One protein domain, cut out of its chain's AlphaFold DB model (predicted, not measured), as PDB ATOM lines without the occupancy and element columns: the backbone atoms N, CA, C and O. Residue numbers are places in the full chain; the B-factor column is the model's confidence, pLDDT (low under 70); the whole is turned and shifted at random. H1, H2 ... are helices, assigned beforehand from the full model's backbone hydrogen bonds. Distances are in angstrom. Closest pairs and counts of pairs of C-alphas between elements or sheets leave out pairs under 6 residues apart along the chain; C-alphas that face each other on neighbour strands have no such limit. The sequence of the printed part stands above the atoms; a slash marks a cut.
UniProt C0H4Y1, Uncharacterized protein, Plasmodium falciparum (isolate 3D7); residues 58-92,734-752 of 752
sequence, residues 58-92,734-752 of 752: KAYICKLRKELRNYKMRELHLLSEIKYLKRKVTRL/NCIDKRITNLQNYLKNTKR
ATOM      1  N   LYS A  58       0.892  41.298  -6.987       80.02
ATOM      2  CA  LYS A  58       0.139  40.458  -6.033       80.02
ATOM      3  C   LYS A  58       0.856  40.339  -4.682       80.02
ATOM      4  O   LYS A  58       0.196  40.394  -3.640       80.02
ATOM      5  N   ALA A  59       2.181  40.189  -4.682       78.29
ATOM      6  CA  ALA A  59       2.983  40.131  -3.461       78.29
ATOM      7  C   ALA A  59       2.975  41.472  -2.708       78.29
ATOM      8  O   ALA A  59       2.794  41.487  -1.489       78.29
ATOM      9  N   TYR A  60       3.074  42.589  -3.430       78.39
ATOM     10  CA  TYR A  60       3.006  43.937  -2.869       78.39
ATOM     11  C   TYR A  60       1.633  44.231  -2.246       78.39
ATOM     12  O   TYR A  60       1.551  44.647  -1.091       78.39
ATOM     13  N   ILE A  61       0.537  43.874  -2.923       80.17
ATOM     14  CA  ILE A  61      -0.820  43.953  -2.352       80.17
ATOM     15  C   ILE A  61      -0.944  43.074  -1.101       80.17
ATOM     16  O   ILE A  61      -1.556  43.476  -0.111       80.17
ATOM     17  N   CYS A  62      -0.354  41.873  -1.104       77.96
ATOM     18  CA  CYS A  62      -0.322  41.020   0.084       77.96
ATOM     19  C   CYS A  62       0.462  41.651   1.246       77.96
ATOM     20  O   CYS A  62       0.049  41.491   2.398       77.96
ATOM     21  N   LYS A  63       1.561  42.362   0.962       83.44
ATOM     22  CA  LYS A  63       2.348  43.112   1.953       83.44
ATOM     23  C   LYS A  63       1.507  44.231   2.572       83.44
ATOM     24  O   LYS A  63       1.310  44.218   3.786       83.44
ATOM     25  N   LEU A  64       0.886  45.077   1.748       81.44
ATOM     26  CA  LEU A  64      -0.002  46.154   2.207       81.44
ATOM     27  C   LEU A  64      -1.184  45.622   3.033       81.44
ATOM     28  O   LEU A  64      -1.506  46.154   4.093       81.44
ATOM     29  N   ARG A  65      -1.800  44.504   2.619       82.50
ATOM     30  CA  ARG A  65      -2.877  43.849   3.386       82.50
ATOM     31  C   ARG A  65      -2.414  43.340   4.755       82.50
ATOM     32  O   ARG A  65      -3.223  43.294   5.682       82.50
ATOM     33  N   LYS A  66      -1.158  42.901   4.897       83.28
ATOM     34  CA  LYS A  66      -0.590  42.484   6.191       83.28
ATOM     35  C   LYS A  66      -0.292  43.686   7.082       83.28
ATOM     36  O   LYS A  66      -0.636  43.644   8.260       83.28
ATOM     37  N   GLU A  67       0.275  44.750   6.522       79.93
ATOM     38  CA  GLU A  67       0.510  46.010   7.236       79.93
ATOM     39  C   GLU A  67      -0.808  46.596   7.757       79.93
ATOM     40  O   GLU A  67      -0.923  46.863   8.952       79.93
ATOM     41  N   LEU A  68      -1.855  46.645   6.924       79.28
ATOM     42  CA  LEU A  68      -3.192  47.097   7.328       79.28
ATOM     43  C   LEU A  68      -3.765  46.279   8.500       79.28
ATOM     44  O   LEU A  68      -4.351  46.837   9.427       79.28
ATOM     45  N   ARG A  69      -3.580  44.950   8.506       81.89
ATOM     46  CA  ARG A  69      -3.997  44.103   9.643       81.89
ATOM     47  C   ARG A  69      -3.202  44.403  10.909       81.89
ATOM     48  O   ARG A  69      -3.790  44.429  11.987       81.89
ATOM     49  N   ASN A  70      -1.895  44.630  10.793       80.79
ATOM     50  CA  ASN A  70      -1.052  44.972  11.936       80.79
ATOM     51  C   ASN A  70      -1.466  46.316  12.550       80.79
ATOM     52  O   ASN A  70      -1.577  46.406  13.772       80.79
ATOM     53  N   TYR A  71      -1.775  47.319  11.722       74.17
ATOM     54  CA  TYR A  71      -2.305  48.599  12.195       74.17
ATOM     55  C   TYR A  71      -3.655  48.438  12.904       74.17
ATOM     56  O   TYR A  71      -3.795  48.927  14.022       74.17
ATOM     57  N   LYS A  72      -4.598  47.661  12.348       78.18
ATOM     58  CA  LYS A  72      -5.885  47.361  13.012       78.18
ATOM     59  C   LYS A  72      -5.705  46.674  14.369       78.18
ATOM     60  O   LYS A  72      -6.382  47.010  15.337       78.18
ATOM     61  N   MET A  73      -4.771  45.728  14.475       76.36
ATOM     62  CA  MET A  73      -4.470  45.071  15.753       76.36
ATOM     63  C   MET A  73      -3.842  46.031  16.771       76.36
ATOM     64  O   MET A  73      -4.161  45.953  17.958       76.36
ATOM     65  N   ARG A  74      -2.978  46.948  16.319       78.87
ATOM     66  CA  ARG A  74      -2.358  47.979  17.165       78.87
ATOM     67  C   ARG A  74      -3.389  48.999  17.655       78.87
ATOM     68  O   ARG A  74      -3.404  49.318  18.839       78.87
ATOM     69  N   GLU A  75      -4.290  49.439  16.784       76.03
ATOM     70  CA  GLU A  75      -5.404  50.326  17.133       76.03
ATOM     71  C   GLU A  75      -6.329  49.682  18.177       76.03
ATOM     72  O   GLU A  75      -6.613  50.283  19.213       76.03
ATOM     73  N   LEU A  76      -6.727  48.419  17.978       77.40
ATOM     74  CA  LEU A  76      -7.528  47.676  18.957       77.40
ATOM     75  C   LEU A  76      -6.815  47.531  20.311       77.40
ATOM     76  O   LEU A  76      -7.462  47.621  21.360       77.40
ATOM     77  N   HIS A  77      -5.494  47.332  20.304       80.34
ATOM     78  CA  HIS A  77      -4.690  47.293  21.524       80.34
ATOM     79  C   HIS A  77      -4.743  48.637  22.268       80.34
ATOM     80  O   HIS A  77      -5.103  48.654  23.448       80.34
ATOM     81  N   LEU A  78      -4.501  49.753  21.573       78.41
ATOM     82  CA  LEU A  78      -4.570  51.108  22.140       78.41
ATOM     83  C   LEU A  78      -5.973  51.446  22.667       78.41
ATOM     84  O   LEU A  78      -6.118  51.926  23.790       78.41
ATOM     85  N   LEU A  79      -7.035  51.117  21.923       79.82
ATOM     86  CA  LEU A  79      -8.421  51.296  22.377       79.82
ATOM     87  C   LEU A  79      -8.713  50.498  23.657       79.82
ATOM     88  O   LEU A  79      -9.415  50.977  24.558       79.82
ATOM     89  N   SER A  80      -8.169  49.282  23.768       75.55
ATOM     90  CA  SER A  80      -8.314  48.454  24.967       75.55
ATOM     91  C   SER A  80      -7.582  49.045  26.180       75.55
ATOM     92  O   SER A  80      -8.119  49.016  27.293       75.55
ATOM     93  N   GLU A  81      -6.410  49.643  25.959       84.12
ATOM     94  CA  GLU A  81      -5.603  50.318  26.971       84.12
ATOM     95  C   GLU A  81      -6.273  51.606  27.457       84.12
ATOM     96  O   GLU A  81      -6.484  51.769  28.660       84.12
ATOM     97  N   ILE A  82      -6.758  52.451  26.541       80.73
ATOM     98  CA  ILE A  82      -7.547  53.649  26.863       80.73
ATOM     99  C   ILE A  82      -8.780  53.267  27.691       80.73
ATOM    100  O   ILE A  82      -9.082  53.898  28.708       80.73
ATOM    101  N   LYS A  83      -9.493  52.197  27.319       83.46
ATOM    102  CA  LYS A  83     -10.660  51.708  28.074       83.46
ATOM    103  C   LYS A  83     -10.282  51.202  29.469       83.46
ATOM    104  O   LYS A  83     -11.053  51.375  30.417       83.46
ATOM    105  N   TYR A  84      -9.122  50.561  29.611       84.50
ATOM    106  CA  TYR A  84      -8.594  50.134  30.906       84.50
ATOM    107  C   TYR A  84      -8.218  51.334  31.788       84.50
ATOM    108  O   TYR A  84      -8.637  51.376  32.948       84.50
ATOM    109  N   LEU A  85      -7.511  52.322  31.235       85.78
ATOM    110  CA  LEU A  85      -7.124  53.550  31.929       85.78
ATOM    111  C   LEU A  85      -8.352  54.351  32.372       85.78
ATOM    112  O   LEU A  85      -8.441  54.687  33.550       85.78
ATOM    113  N   LYS A  86      -9.360  54.527  31.504       84.48
ATOM    114  CA  LYS A  86     -10.646  55.154  31.869       84.48
ATOM    115  C   LYS A  86     -11.283  54.473  33.082       84.48
ATOM    116  O   LYS A  86     -11.627  55.141  34.048       84.48
ATOM    117  N   ARG A  87     -11.358  53.134  33.098       84.44
ATOM    118  CA  ARG A  87     -11.882  52.376  34.254       84.44
ATOM    119  C   ARG A  87     -11.037  52.546  35.518       84.44
ATOM    120  O   ARG A  87     -11.592  52.510  36.614       84.44
ATOM    121  N   LYS A  88      -9.712  52.658  35.390       85.56
ATOM    122  CA  LYS A  88      -8.802  52.874  36.524       85.56
ATOM    123  C   LYS A  88      -9.006  54.269  37.120       85.56
ATOM    124  O   LYS A  88      -9.129  54.365  38.334       85.56
ATOM    125  N   VAL A  89      -9.132  55.296  36.279       82.64
ATOM    126  CA  VAL A  89      -9.449  56.672  36.690       82.64
ATOM    127  C   VAL A  89     -10.823  56.740  37.358       82.64
ATOM    128  O   VAL A  89     -10.910  57.259  38.461       82.64
ATOM    129  N   THR A  90     -11.871  56.133  36.783       82.19
ATOM    130  CA  THR A  90     -13.202  56.089  37.423       82.19
ATOM    131  C   THR A  90     -13.144  55.447  38.808       82.19
ATOM    132  O   THR A  90     -13.668  56.008  39.754       82.19
ATOM    133  N   ARG A  91     -12.440  54.318  38.968       78.81
ATOM    134  CA  ARG A  91     -12.289  53.674  40.286       78.81
ATOM    135  C   ARG A  91     -11.511  54.522  41.286       78.81
ATOM    136  O   ARG A  91     -11.814  54.455  42.469       78.81
ATOM    137  N   LEU A  92     -10.486  55.247  40.839       85.35
ATOM    138  CA  LEU A  92      -9.741  56.165  41.700       85.35
ATOM    139  C   LEU A  92     -10.618  57.350  42.109       85.35
ATOM    140  O   LEU A  92     -10.616  57.694  43.282       85.35
ATOM    141  N   ASN A 734      -6.937  55.824   5.318       68.53
ATOM    142  CA  ASN A 734      -7.575  56.146   4.044       68.53
ATOM    143  C   ASN A 734      -6.593  56.104   2.866       68.53
ATOM    144  O   ASN A 734      -6.984  55.726   1.766       68.53
ATOM    145  N   CYS A 735      -5.324  56.461   3.073       66.29
ATOM    146  CA  CYS A 735      -4.317  56.413   2.014       66.29
ATOM    147  C   CYS A 735      -3.930  54.969   1.666       66.29
ATOM    148  O   CYS A 735      -3.768  54.650   0.489       66.29
ATOM    149  N   ILE A 736      -3.842  54.072   2.655       70.12
ATOM    150  CA  ILE A 736      -3.545  52.649   2.413       70.12
ATOM    151  C   ILE A 736      -4.712  51.971   1.685       70.12
ATOM    152  O   ILE A 736      -4.487  51.267   0.700       70.12
ATOM    153  N   ASP A 737      -5.954  52.205   2.117       72.47
ATOM    154  CA  ASP A 737      -7.139  51.616   1.478       72.47
ATOM    155  C   ASP A 737      -7.344  52.141   0.046       72.47
ATOM    156  O   ASP A 737      -7.609  51.350  -0.868       72.47
ATOM    157  N   LYS A 738      -7.118  53.443  -0.194       81.09
ATOM    158  CA  LYS A 738      -7.102  54.019  -1.549       81.09
ATOM    159  C   LYS A 738      -6.022  53.377  -2.418       81.09
ATOM    160  O   LYS A 738      -6.323  52.947  -3.527       81.09
ATOM    161  N   ARG A 739      -4.794  53.214  -1.907       76.34
ATOM    162  CA  ARG A 739      -3.709  52.514  -2.623       76.34
ATOM    163  C   ARG A 739      -4.086  51.075  -2.974       76.34
ATOM    164  O   ARG A 739      -3.905  50.659  -4.113       76.34
ATOM    165  N   ILE A 740      -4.659  50.320  -2.033       75.67
ATOM    166  CA  ILE A 740      -5.124  48.946  -2.283       75.67
ATOM    167  C   ILE A 740      -6.188  48.923  -3.385       75.67
ATOM    168  O   ILE A 740      -6.143  48.052  -4.254       75.67
ATOM    169  N   THR A 741      -7.129  49.864  -3.353       79.64
ATOM    170  CA  THR A 741      -8.211  49.970  -4.342       79.64
ATOM    171  C   THR A 741      -7.662  50.309  -5.725       79.64
ATOM    172  O   THR A 741      -7.961  49.611  -6.692       79.64
ATOM    173  N   ASN A 742      -6.768  51.296  -5.812       80.48
ATOM    174  CA  ASN A 742      -6.125  51.705  -7.061       80.48
ATOM    175  C   ASN A 742      -5.311  50.562  -7.685       80.48
ATOM    176  O   ASN A 742      -5.440  50.294  -8.877       80.48
ATOM    177  N   LEU A 743      -4.539  49.823  -6.880       77.55
ATOM    178  CA  LEU A 743      -3.769  48.661  -7.340       77.55
ATOM    179  C   LEU A 743      -4.664  47.504  -7.812       77.55
ATOM    180  O   LEU A 743      -4.331  46.809  -8.772       77.55
ATOM    181  N   GLN A 744      -5.801  47.276  -7.143       80.90
ATOM    182  CA  GLN A 744      -6.783  46.277  -7.574       80.90
ATOM    183  C   GLN A 744      -7.449  46.670  -8.895       80.90
ATOM    184  O   GLN A 744      -7.631  45.806  -9.751       80.90
ATOM    185  N   ASN A 745      -7.768  47.951  -9.077       80.05
ATOM    186  CA  ASN A 745      -8.313  48.471 -10.329       80.05
ATOM    187  C   ASN A 745      -7.289  48.367 -11.465       80.05
ATOM    188  O   ASN A 745      -7.632  47.892 -12.545       80.05
ATOM    189  N   TYR A 746      -6.018  48.696 -11.204       75.90
ATOM    190  CA  TYR A 746      -4.938  48.516 -12.175       75.90
ATOM    191  C   TYR A 746      -4.820  47.049 -12.612       75.90
ATOM    192  O   TYR A 746      -4.861  46.766 -13.803       75.90
ATOM    193  N   LEU A 747      -4.808  46.101 -11.662       75.82
ATOM    194  CA  LEU A 747      -4.779  44.660 -11.953       75.82
ATOM    195  C   LEU A 747      -5.971  44.159 -12.776       75.82
ATOM    196  O   LEU A 747      -5.796  43.238 -13.574       75.82
ATOM    197  N   LYS A 748      -7.172  44.703 -12.545       77.35
ATOM    198  CA  LYS A 748      -8.383  44.342 -13.296       77.35
ATOM    199  C   LYS A 748      -8.350  44.885 -14.728       77.35
ATOM    200  O   LYS A 748      -8.843  44.212 -15.628       77.35
ATOM    201  N   ASN A 749      -7.737  46.051 -14.934       73.96
ATOM    202  CA  ASN A 749      -7.731  46.751 -16.221       73.96
ATOM    203  C   ASN A 749      -6.506  46.423 -17.096       73.96
ATOM    204  O   ASN A 749      -6.556  46.603 -18.310       73.96
ATOM    205  N   THR A 750      -5.416  45.894 -16.531       61.86
ATOM    206  CA  THR A 750      -4.274  45.405 -17.322       61.86
ATOM    207  C   THR A 750      -4.562  44.042 -17.960       61.86
ATOM    208  O   THR A 750      -4.374  42.998 -17.328       61.86
ATOM    209  N   LYS A 751      -4.956  44.043 -19.241       48.88
ATOM    210  CA  LYS A 751      -4.804  42.898 -20.154       48.88
ATOM    211  C   LYS A 751      -3.373  42.897 -20.710       48.88
ATOM    212  O   LYS A 751      -3.106  43.587 -21.688       48.88
ATOM    213  N   ARG A 752      -2.451  42.173 -20.074       44.26
ATOM    214  CA  ARG A 752      -1.154  41.790 -20.657       44.26
ATOM    215  C   ARG A 752      -0.749  40.405 -20.192       44.26
ATOM    216  O   ARG A 752      -0.923  40.120 -18.980       44.26
TER     217      ARG A 752
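Overview. This is residues 58 to 92 and 734 to 752 of the 752 residues of an uncharacterized protein of Plasmodium falciparum (isolate 3D7) (UniProt C0H4Y1). What shape do these atoms make? One long helix, H1, makes most of a rod, and a shorter helix, H2, packs beside its first part, running opposite ways, while residues 69 to 92 of H1 stick out free. What is it built of? The printed part has 54 residues with two named helices, H1 then H2, and no named strand; its class is all helix. How large is it? It is extended, with a radius of gyration of the C-alphas of 18.1 A and spans of 64 by 17 by 11 A.

Along the chain. Where does H1 run? H1 is residues 58 to 92, from C-alpha 58 at (0.139, 40.458, -6.033) to C-alpha 92 at (-9.741, 56.165, 41.700), 51.2 A in length. Where is H2? H2 is residues 734 to 749, 22.3 A from first to last C-alpha, and it ends with C-alpha 749 at (-7.731, 46.751, -16.221).

Arrangement. How do H1 and H2 meet? They touch, with residues 61 to 68 of H1 and 736 to 743 of H2 alone; the closest C-alphas, those of Ile 61 and Ile 740, are 6.6 A apart. How are they directed? Their lines stand at a shallow tilt of 23 degrees, and they run opposite ways. What do the backbones show? In H1 and H2 every O i to N i+4 pair is within hydrogen-bond range.

Size, cuts and confidence. How far does it reach? The two C-alphas farthest apart, those of Leu 92 and Arg 752, are 64.6 A apart. Is there a cut? Residues 93 to 733 are not printed, and C-alphas 92 and 734 are 37.7 A apart across the cut, which the link from H1 to H2 crosses. Where is confidence low? The mean pLDDT of the printed part is 77.6, and residues 734 to 735 and 750 to 752 are under 70.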